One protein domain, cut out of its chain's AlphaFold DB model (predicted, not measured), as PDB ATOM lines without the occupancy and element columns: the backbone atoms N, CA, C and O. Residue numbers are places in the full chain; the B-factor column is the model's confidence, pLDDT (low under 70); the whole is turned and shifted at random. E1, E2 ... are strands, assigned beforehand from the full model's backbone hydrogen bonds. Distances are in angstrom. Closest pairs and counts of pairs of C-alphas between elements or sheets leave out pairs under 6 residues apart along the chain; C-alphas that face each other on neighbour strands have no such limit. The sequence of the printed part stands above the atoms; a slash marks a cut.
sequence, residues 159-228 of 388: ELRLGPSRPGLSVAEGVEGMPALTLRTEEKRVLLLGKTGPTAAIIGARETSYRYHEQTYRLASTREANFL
ATOM      1  N   GLU A 159       4.819  -5.879  17.915       92.31
ATOM      2  CA  GLU A 159       3.761  -5.609  16.942       92.31
ATOM      3  C   GLU A 159       3.418  -6.878  16.157       92.31
ATOM      4  O   GLU A 159       4.307  -7.584  15.679       92.31
ATOM      5  N   LEU A 160       2.122  -7.163  16.002       92.25
ATOM      6  CA  LEU A 160       1.619  -8.241  15.155       92.25
ATOM      7  C   LEU A 160       0.906  -7.679  13.927       92.25
ATOM      8  O   LEU A 160      -0.076  -6.939  14.020       92.25
ATOM      9  N   ARG A 161       1.377  -8.105  12.759       91.50
ATOM     10  CA  ARG A 161       0.841  -7.733  11.450       91.50
ATOM     11  C   ARG A 161      -0.091  -8.839  10.957       91.50
ATOM     12  O   ARG A 161       0.351  -9.961  10.737       91.50
ATOM     13  N   LEU A 162      -1.386  -8.539  10.846       89.75
ATOM     14  CA  LEU A 162      -2.413  -9.529  10.484       89.75
ATOM     15  C   LEU A 162      -2.757  -9.542   8.990       89.75
ATOM     16  O   LEU A 162      -3.361 -10.497   8.519       89.75
ATOM     17  N   GLY A 163      -2.393  -8.497   8.255       84.44
ATOM     18  CA  GLY A 163      -2.636  -8.375   6.820       84.44
ATOM     19  C   GLY A 163      -1.396  -7.882   6.073       84.44
ATOM     20  O   GLY A 163      -0.340  -7.712   6.690       84.44
ATOM     21  N   PRO A 164      -1.509  -7.633   4.756       72.00
ATOM     22  CA  PRO A 164      -0.432  -7.039   3.970       72.00
ATOM     23  C   PRO A 164      -0.084  -5.678   4.576       72.00
ATOM     24  O   PRO A 164      -0.861  -4.727   4.535       72.00
ATOM     25  N   SER A 165       1.070  -5.633   5.228       62.03
ATOM     26  CA  SER A 165       1.287  -4.754   6.376       62.03
ATOM     27  C   SER A 165       1.961  -3.432   6.049       62.03
ATOM     28  O   SER A 165       2.376  -2.721   6.954       62.03
ATOM     29  N   ARG A 166       2.141  -3.103   4.774       75.19
ATOM     30  CA  ARG A 166       2.867  -1.891   4.403       75.19
ATOM     31  C   ARG A 166       1.892  -0.875   3.817       75.19
ATOM     32  O   ARG A 166       1.287  -1.174   2.780       75.19
ATOM     33  N   PRO A 167       1.727   0.295   4.465       83.62
ATOM     34  CA  PRO A 167       1.197   1.473   3.807       83.62
ATOM     35  C   PRO A 167       1.933   1.710   2.494       83.62
ATOM     36  O   PRO A 167       3.094   1.323   2.323       83.62
ATOM     37  N   GLY A 168       1.236   2.335   1.561       88.12
ATOM     38  CA  GLY A 168       1.771   2.630   0.245       88.12
ATOM     39  C   GLY A 168       1.079   1.872  -0.868       88.12
ATOM     40  O   GLY A 168      -0.040   1.365  -0.742       88.12
ATOM     41  N   LEU A 169       1.733   1.904  -2.021       90.44
ATOM     42  CA  LEU A 169       1.153   1.477  -3.277       90.44
ATOM     43  C   LEU A 169       1.344  -0.026  -3.497       90.44
ATOM     44  O   LEU A 169       2.463  -0.538  -3.480       90.44
ATOM     45  N   SER A 170       0.242  -0.707  -3.793       89.19
ATOM     46  CA  SER A 170       0.220  -2.085  -4.280       89.19
ATOM     47  C   SER A 170      -0.360  -2.149  -5.692       89.19
ATOM     48  O   SER A 170      -1.278  -1.402  -6.041       89.19
ATOM     49  N   VAL A 171       0.195  -3.047  -6.504       87.31
ATOM     50  CA  VAL A 171      -0.223  -3.302  -7.885       87.31
ATOM     51  C   VAL A 171      -0.828  -4.702  -7.921       87.31
ATOM     52  O   VAL A 171      -0.135  -5.675  -7.635       87.31
ATOM     53  N   ALA A 172      -2.122  -4.798  -8.214       84.19
ATOM     54  CA  ALA A 172      -2.837  -6.068  -8.327       84.19
ATOM     55  C   ALA A 172      -3.023  -6.455  -9.799       84.19
ATOM     56  O   ALA A 172      -3.017  -5.587 -10.668       84.19
ATOM     57  N   GLU A 173      -3.231  -7.741 -10.092       76.50
ATOM     58  CA  GLU A 173      -3.536  -8.178 -11.459       76.50
ATOM     59  C   GLU A 173      -4.754  -7.440 -12.041       76.50
ATOM     60  O   GLU A 173      -5.697  -7.064 -11.339       76.50
ATOM     61  N   GLY A 174      -4.680  -7.162 -13.341       68.50
ATOM     62  CA  GLY A 174      -5.583  -6.260 -14.044       68.50
ATOM     63  C   GLY A 174      -6.590  -6.935 -14.956       68.50
ATOM     64  O   GLY A 174      -6.443  -8.096 -15.327       68.50
ATOM     65  N   VAL A 175      -7.565  -6.145 -15.400       63.66
ATOM     66  CA  VAL A 175      -8.451  -6.473 -16.524       63.66
ATOM     67  C   VAL A 175      -7.914  -5.727 -17.751       63.66
ATOM     68  O   VAL A 175      -7.433  -4.605 -17.619       63.66
ATOM     69  N   GLU A 176      -7.929  -6.352 -18.933       73.38
ATOM     70  CA  GLU A 176      -7.470  -5.731 -20.196       73.38
ATOM     71  C   GLU A 176      -5.993  -5.279 -20.203       73.38
ATOM     72  O   GLU A 176      -5.600  -4.343 -20.894       73.38
ATOM     73  N   GLY A 177      -5.137  -5.968 -19.442       80.06
ATOM     74  CA  GLY A 177      -3.692  -5.731 -19.467       80.06
ATOM     75  C   GLY A 177      -3.223  -4.492 -18.700       80.06
ATOM     76  O   GLY A 177      -2.030  -4.203 -18.751       80.06
ATOM     77  N   MET A 178      -4.106  -3.803 -17.964       87.81
ATOM     78  CA  MET A 178      -3.742  -2.740 -17.020       87.81
ATOM     79  C   MET A 178      -4.162  -3.120 -15.588       87.81
ATOM     80  O   MET A 178      -5.335  -3.420 -15.358       87.81
ATOM     81  N   PRO A 179      -3.235  -3.119 -14.613       90.25
ATOM     82  CA  PRO A 179      -3.488  -3.569 -13.248       90.25
ATOM     83  C   PRO A 179      -4.400  -2.608 -12.495       90.25
ATOM     84  O   PRO A 179      -4.445  -1.419 -12.809       90.25
ATOM     85  N   ALA A 180      -5.084  -3.093 -11.464       91.50
ATOM     86  CA  ALA A 180      -5.667  -2.200 -10.468       91.50
ATOM     87  C   ALA A 180      -4.561  -1.720  -9.518       91.50
ATOM     88  O   ALA A 180      -3.718  -2.507  -9.084       91.50
ATOM     89  N   LEU A 181      -4.578  -0.435  -9.166       93.56
ATOM     90  CA  LEU A 181      -3.714   0.091  -8.110       93.56
ATOM     91  C   LEU A 181      -4.511   0.157  -6.818       93.56
ATOM     92  O   LEU A 181      -5.668   0.568  -6.829       93.56
ATOM     93  N   THR A 182      -3.903  -0.225  -5.703       93.12
ATOM     94  CA  THR A 182      -4.486  -0.003  -4.378       93.12
ATOM     95  C   THR A 182      -3.472   0.707  -3.506       93.12
ATOM     96  O   THR A 182      -2.389   0.181  -3.247       93.12
ATOM     97  N   LEU A 183      -3.838   1.906  -3.066       93.88
ATOM     98  CA  LEU A 183      -3.090   2.694  -2.106       93.88
ATOM     99  C   LEU A 183      -3.629   2.399  -0.708       93.88
ATOM    100  O   LEU A 183      -4.819   2.597  -0.446       93.88
ATOM    101  N   ARG A 184      -2.761   1.904   0.173       92.19
ATOM    102  CA  ARG A 184      -3.080   1.670   1.582       92.19
ATOM    103  C   ARG A 184      -2.631   2.848   2.422       92.19
ATOM    104  O   ARG A 184      -1.463   3.231   2.374       92.19
ATOM    105  N   THR A 185      -3.557   3.382   3.201       89.88
ATOM    106  CA  THR A 185      -3.343   4.493   4.126       89.88
ATOM    107  C   THR A 185      -3.954   4.156   5.487       89.88
ATOM    108  O   THR A 185      -4.686   3.176   5.609       89.88
ATOM    109  N   GLU A 186      -3.641   4.951   6.515       87.88
ATOM    110  CA  GLU A 186      -4.343   4.938   7.812       87.88
ATOM    111  C   GLU A 186      -4.478   3.526   8.424       87.88
ATOM    112  O   GLU A 186      -5.566   2.949   8.489       87.88
ATOM    113  N   GLU A 187      -3.361   2.936   8.862       90.62
ATOM    114  CA  GLU A 187      -3.394   1.642   9.554       90.62
ATOM    115  C   GLU A 187      -4.301   1.685  10.790       90.62
ATOM    116  O   GLU A 187      -4.180   2.555  11.656       90.62
ATOM    117  N   LYS A 188      -5.160   0.675  10.928       90.69
ATOM    118  CA  LYS A 188      -5.953   0.462  12.137       90.69
ATOM    119  C   LYS A 188      -5.177  -0.398  13.109       90.69
ATOM    120  O   LYS A 188      -5.020  -1.603  12.910       90.69
ATOM    121  N   ARG A 189      -4.725   0.238  14.182       92.25
ATOM    122  CA  ARG A 189      -3.968  -0.389  15.261       92.25
ATOM    123  C   ARG A 189      -4.845  -0.520  16.500       92.25
ATOM    124  O   ARG A 189      -5.567   0.410  16.851       92.25
ATOM    125  N   VAL A 190      -4.749  -1.655  17.181       94.00
ATOM    126  CA  VAL A 190      -5.302  -1.838  18.529       94.00
ATOM    127  C   VAL A 190      -4.173  -2.115  19.507       94.00
ATOM    128  O   VAL A 190      -3.246  -2.865  19.200       94.00
ATOM    129  N   LEU A 191      -4.249  -1.485  20.678       95.69
ATOM    130  CA  LEU A 191      -3.338  -1.746  21.784       95.69
ATOM    131  C   LEU A 191      -3.903  -2.891  22.623       95.69
ATOM    132  O   LEU A 191      -5.065  -2.853  23.024       95.69
ATOM    133  N   LEU A 192      -3.076  -3.896  22.873       96.62
ATOM    134  CA  LEU A 192      -3.422  -5.093  23.622       96.62
ATOM    135  C   LEU A 192      -2.505  -5.221  24.841       96.62
ATOM    136  O   LEU A 192      -1.356  -4.770  24.827       96.62
ATOM    137  N   LEU A 193      -2.992  -5.886  25.883       96.31
ATOM    138  CA  LEU A 193      -2.150  -6.419  26.943       96.31
ATOM    139  C   LEU A 193      -1.407  -7.637  26.386       96.31
ATOM    140  O   LEU A 193      -2.041  -8.625  26.030       96.31
ATOM    141  N   GLY A 194      -0.084  -7.548  26.268       96.25
ATOM    142  CA  GLY A 194       0.798  -8.633  25.844       96.25
ATOM    143  C   GLY A 194       1.538  -9.275  27.021       96.25
ATOM    144  O   GLY A 194       1.476  -8.807  28.157       96.25
ATOM    145  N   LYS A 195       2.293 -10.344  26.744       94.75
ATOM    146  CA  LYS A 195       3.029 -11.118  27.767       94.75
ATOM    147  C   LYS A 195       4.069 -10.308  28.540       94.75
ATOM    148  O   LYS A 195       4.263 -10.524  29.730       94.75
ATOM    149  N   THR A 196       4.765  -9.411  27.849       92.88
ATOM    150  CA  THR A 196       5.877  -8.613  28.393       92.88
ATOM    151  C   THR A 196       5.514  -7.139  28.562       92.88
ATOM    152  O   THR A 196       6.388  -6.324  28.836       92.88
ATOM    153  N   GLY A 197       4.239  -6.784  28.374       93.38
ATOM    154  CA  GLY A 197       3.762  -5.405  28.391       93.38
ATOM    155  C   GLY A 197       2.802  -5.098  27.240       93.38
ATOM    156  O   GLY A 197       2.330  -6.015  26.562       93.38
ATOM    157  N   PRO A 198       2.489  -3.813  27.016       94.56
ATOM    158  CA  PRO A 198       1.612  -3.388  25.934       94.56
ATOM    159  C   PRO A 198       2.159  -3.805  24.564       94.56
ATOM    160  O   PRO A 198       3.338  -3.614  24.274       94.56
ATOM    161  N   THR A 199       1.287  -4.337  23.714       95.25
ATOM    162  CA  THR A 199       1.621  -4.803  22.364       95.25
ATOM    163  C   THR A 199       0.619  -4.253  21.352       95.25
ATOM    164  O   THR A 199      -0.535  -4.003  21.701       95.25
ATOM    165  N   ALA A 200       1.034  -4.034  20.109       94.25
ATOM    166  CA  ALA A 200       0.161  -3.519  19.056       94.25
ATOM    167  C   ALA A 200      -0.240  -4.628  18.075       94.25
ATOM    168  O   ALA A 200       0.575  -5.470  17.704       94.25
ATOM    169  N   ALA A 201      -1.487  -4.619  17.608       93.81
ATOM    170  CA  ALA A 201      -1.907  -5.433  16.471       93.81
ATOM    171  C   ALA A 201      -2.475  -4.543  15.363       93.81
ATOM    172  O   ALA A 201      -3.343  -3.705  15.619       93.81
ATOM    173  N   ILE A 202      -2.001  -4.741  14.131       93.00
ATOM    174  CA  ILE A 202      -2.539  -4.073  12.941       93.00
ATOM    175  C   ILE A 202      -3.700  -4.914  12.418       93.00
ATOM    176  O   ILE A 202      -3.493  -5.985  11.846       93.00
ATOM    177  N   ILE A 203      -4.920  -4.431  12.640       93.31
ATOM    178  CA  ILE A 203      -6.173  -5.150  12.369       93.31
ATOM    179  C   ILE A 203      -6.884  -4.671  11.101       93.31
ATOM    180  O   ILE A 203      -7.928  -5.214  10.745       93.31
ATOM    181  N   GLY A 204      -6.348  -3.661  10.418       93.31
ATOM    182  CA  GLY A 204      -6.923  -3.134   9.187       93.31
ATOM    183  C   GLY A 204      -6.151  -1.949   8.626       93.31
ATOM    184  O   GLY A 204      -5.135  -1.536   9.185       93.31
ATOM    185  N   ALA A 205      -6.658  -1.394   7.532       93.50
ATOM    186  CA  ALA A 205      -6.174  -0.165   6.910       93.50
ATOM    187  C   ALA A 205      -7.270   0.438   6.023       93.50
ATOM    188  O   ALA A 205      -8.209  -0.257   5.626       93.50
ATOM    189  N   ARG A 206      -7.123   1.704   5.645       92.94
ATOM    190  CA  ARG A 206      -7.919   2.296   4.574       92.94
ATOM    191  C   ARG A 206      -7.316   1.920   3.223       92.94
ATOM    192  O   ARG A 206      -6.139   2.144   2.958       92.94
ATOM    193  N   GLU A 207      -8.127   1.335   2.350       94.00
ATOM    194  CA  GLU A 207      -7.745   0.965   0.988       94.00
ATOM    195  C   GLU A 207      -8.445   1.876  -0.015       94.00
ATOM    196  O   GLU A 207      -9.675   1.939  -0.070       94.00
ATOM    197  N   THR A 208      -7.655   2.556  -0.840       95.19
ATOM    198  CA  THR A 208      -8.147   3.351  -1.965       95.19
ATOM    199  C   THR A 208      -7.721   2.687  -3.263       95.19
ATOM    200  O   THR A 208      -6.532   2.622  -3.578       95.19
ATOM    201  N   SER A 209      -8.688   2.163  -4.009       94.19
ATOM    202  CA  SER A 209      -8.449   1.468  -5.267       94.19
ATOM    203  C   SER A 209      -8.652   2.404  -6.451       94.19
ATOM    204  O   SER A 209      -9.618   3.166  -6.509       94.19
ATOM    205  N   TYR A 210      -7.766   2.291  -7.434       94.94
ATOM    206  CA  TYR A 210      -7.779   3.065  -8.662       94.94
ATOM    207  C   TYR A 210      -7.817   2.137  -9.872       94.94
ATOM    208  O   TYR A 210      -7.195   1.069  -9.888       94.94
ATOM    209  N   ARG A 211      -8.528   2.569 -10.911       93.88
ATOM    210  CA  ARG A 211      -8.602   1.882 -12.203       93.88
ATOM    211  C   ARG A 211      -8.092   2.786 -13.307       93.88
ATOM    212  O   ARG A 211      -8.295   3.997 -13.270       93.88
ATOM    213  N   TYR A 212      -7.436   2.182 -14.283       92.25
ATOM    214  CA  TYR A 212      -6.934   2.903 -15.438       92.25
ATOM    215  C   TYR A 212      -8.094   3.323 -16.351       92.25
ATOM    216  O   TYR A 212      -8.941   2.502 -16.695       92.25
ATOM    217  N   HIS A 213      -8.135   4.596 -16.734       91.75
ATOM    218  CA  HIS A 213      -9.154   5.181 -17.601       91.75
ATOM    219  C   HIS A 213      -8.556   6.325 -18.419       91.75
ATOM    220  O   HIS A 213      -8.003   7.262 -17.845       91.75
ATOM    221  N   GLU A 214      -8.703   6.279 -19.749       86.81
ATOM    222  CA  GLU A 214      -8.270   7.358 -20.658       86.81
ATOM    223  C   GLU A 214      -6.880   7.892 -20.307       86.81
ATOM    224  O   GLU A 214      -6.677   9.087 -20.123       86.81
ATOM    225  N   GLN A 215      -5.916   6.979 -20.197       90.56
ATOM    226  CA  GLN A 215      -4.512   7.288 -19.953       90.56
ATOM    227  C   GLN A 215      -4.100   7.511 -18.482       90.56
ATOM    228  O   GLN A 215      -2.908   7.435 -18.203       90.56
ATOM    229  N   THR A 216      -5.004   7.681 -17.518       93.94
ATOM    230  CA  THR A 216      -4.625   7.890 -16.103       93.94
ATOM    231  C   THR A 216      -5.377   6.966 -15.151       93.94
ATOM    232  O   THR A 216      -6.432   6.430 -15.488       93.94
ATOM    233  N   TYR A 217      -4.849   6.752 -13.952       94.56
ATOM    234  CA  TYR A 217      -5.565   6.066 -12.888       94.56
ATOM    235  C   TYR A 217      -6.564   7.006 -12.220       94.56
ATOM    236  O   TYR A 217      -6.210   8.067 -11.715       94.56
ATOM    237  N   ARG A 218      -7.831   6.594 -12.196       94.69
ATOM    238  CA  ARG A 218      -8.916   7.307 -11.518       94.69
ATOM    239  C   ARG A 218      -9.393   6.521 -10.312       94.69
ATOM    240  O   ARG A 218      -9.370   5.287 -10.318       94.69
ATOM    241  N   LEU A 219      -9.831   7.250  -9.288       95.94
ATOM    242  CA  LEU A 219     -10.432   6.671  -8.094       95.94
ATOM    243  C   LEU A 219     -11.601   5.766  -8.498       95.94
ATOM    244  O   LEU A 219     -12.529   6.208  -9.174       95.94
ATOM    245  N   ALA A 220     -11.545   4.506  -8.080       94.94
ATOM    246  CA  ALA A 220     -12.607   3.534  -8.301       94.94
ATOM    247  C   ALA A 220     -13.409   3.293  -7.020       94.94
ATOM    248  O   ALA A 220     -14.635   3.229  -7.063       94.94
ATOM    249  N   SER A 221     -12.730   3.167  -5.879       95.94
ATOM    250  CA  SER A 221     -13.381   2.995  -4.583       95.94
ATOM    251  C   SER A 221     -12.452   3.350  -3.425       95.94
ATOM    252  O   SER A 221     -11.229   3.295  -3.536       95.94
ATOM    253  N   THR A 222     -13.058   3.664  -2.285       96.06
ATOM    254  CA  THR A 222     -12.384   3.743  -0.990       96.06
ATOM    255  C   THR A 222     -13.132   2.838  -0.027       96.06
ATOM    256  O   THR A 222     -14.363   2.876   0.023       96.06
ATOM    257  N   ARG A 223     -12.410   2.013   0.729       95.00
ATOM    258  CA  ARG A 223     -12.995   1.127   1.734       95.00
ATOM    259  C   ARG A 223     -12.101   0.992   2.954       95.00
ATOM    260  O   ARG A 223     -10.889   1.149   2.878       95.00
ATOM    261  N   GLU A 224     -12.719   0.598   4.054       93.31
ATOM    262  CA  GLU A 224     -12.022   0.128   5.242       93.31
ATOM    263  C   GLU A 224     -11.746  -1.369   5.091       93.31
ATOM    264  O   GLU A 224     -12.673  -2.182   5.074       93.31
ATOM    265  N   ALA A 225     -10.478  -1.744   4.948       91.25
ATOM    266  CA  ALA A 225     -10.065  -3.137   4.935       91.25
ATOM    267  C   ALA A 225      -9.900  -3.623   6.377       91.25
ATOM    268  O   ALA A 225      -9.059  -3.119   7.120       91.25
ATOM    269  N   ASN A 226     -10.697  -4.616   6.764       92.00
ATOM    270  CA  ASN A 226     -10.531  -5.323   8.029       92.00
ATOM    271  C   ASN A 226      -9.709  -6.588   7.772       92.00
ATOM    272  O   ASN A 226     -10.051  -7.388   6.905       92.00
ATOM    273  N   PHE A 227      -8.629  -6.765   8.526       93.50
ATOM    274  CA  PHE A 227      -7.776  -7.955   8.467       93.50
ATOM    275  C   PHE A 227      -8.214  -9.035   9.454       93.50
ATOM    276  O   PHE A 227      -7.592 -10.085   9.519       93.50
ATOM    277  N   LEU A 228      -9.266  -8.777  10.228       94.62
ATOM    278  CA  LEU A 228      -9.944  -9.763  11.055       94.62
ATOM    279  C   LEU A 228     -11.375  -9.914  10.543       94.62
ATOM    280  O   LEU A 228     -12.211  -9.032  10.745       94.62
TER     281      LEU A 228
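This is residues 159 to 228 of the 388 residues of an uncharacterized protein of Myxococcales bacterium (UniProt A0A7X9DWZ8). The model is a long, narrow, twisted ribbon, with the hairpin of E3 and E4 running its length. E2 lies beside E3 and E5 beside E4 toward one end, while the very short E1 lies beside E4 toward the other end, on the same side of E4 as E5. The printed part has 70 residues, with no named helix and five named strands in the order E1, E2, E3, E4, E5; the class is all strand. They make one branched, mixed sheet, in which E1 and E4 are parallel and the other neighbour pairs antiparallel. The whole is loose, with a radius of gyration of the C-alphas of 15.3 A, and its outline is a rod of 53 by 17 by 17 A.

Find C-alpha 159 at (3.761, -5.609, 16.942), where E1 begins, residues 159 to 161. E2 follows as residues 168 to 175, 21.6 A from first to last C-alpha. Next look for E3, residues 178 to 194, which covers 43.5 A from C-alpha 178 at (-3.742, -2.740, -17.020) and bends by 61 degrees at residue 191. E4, residues 197 to 213, runs 48.9 A. E5, residues 216 to 226, covers 28.1 A, bends by 53 degrees at residue 223 and ends at C-alpha 226 at (-10.531, -5.323, 8.029).

Begin with E1, a parallel neighbour of E4 at 34 degrees; N 160 and O 200 are 2.9 A apart, within hydrogen-bond range. E1 is apart from E2 and from E5. E2 and E3 form a hairpin, their directions at 136 degrees, with N 170 and O 182 at 2.8 A. E2 lies on one side of E3, and E4 on the other side. E3 and E4 form a hairpin at 166 degrees, where you will find N 183 and O 208 at 2.8 A and N 192 and O 199 at 2.8 A. E4 and E5 form a hairpin at 151 degrees, with N 207 and O 223 at 2.8 A. These four strands, E2 to E5, are a meander, each the antiparallel neighbour of the one before. The pairing of E4 is staggered: E1 beside its residues 199 to 202 and E5 beside 204 to 213 lie on one side of it, E3 on the other side.

Look at Thr 196 and Glu 214 for the two C-alphas farthest apart, 53.5 A. The printed part has no cut. The link from E1 to E2 is short, with 6 residues, and the other three links are tight. The mean pLDDT of the printed part is 90.0; residue 165 and residues 174 to 175 are under 70.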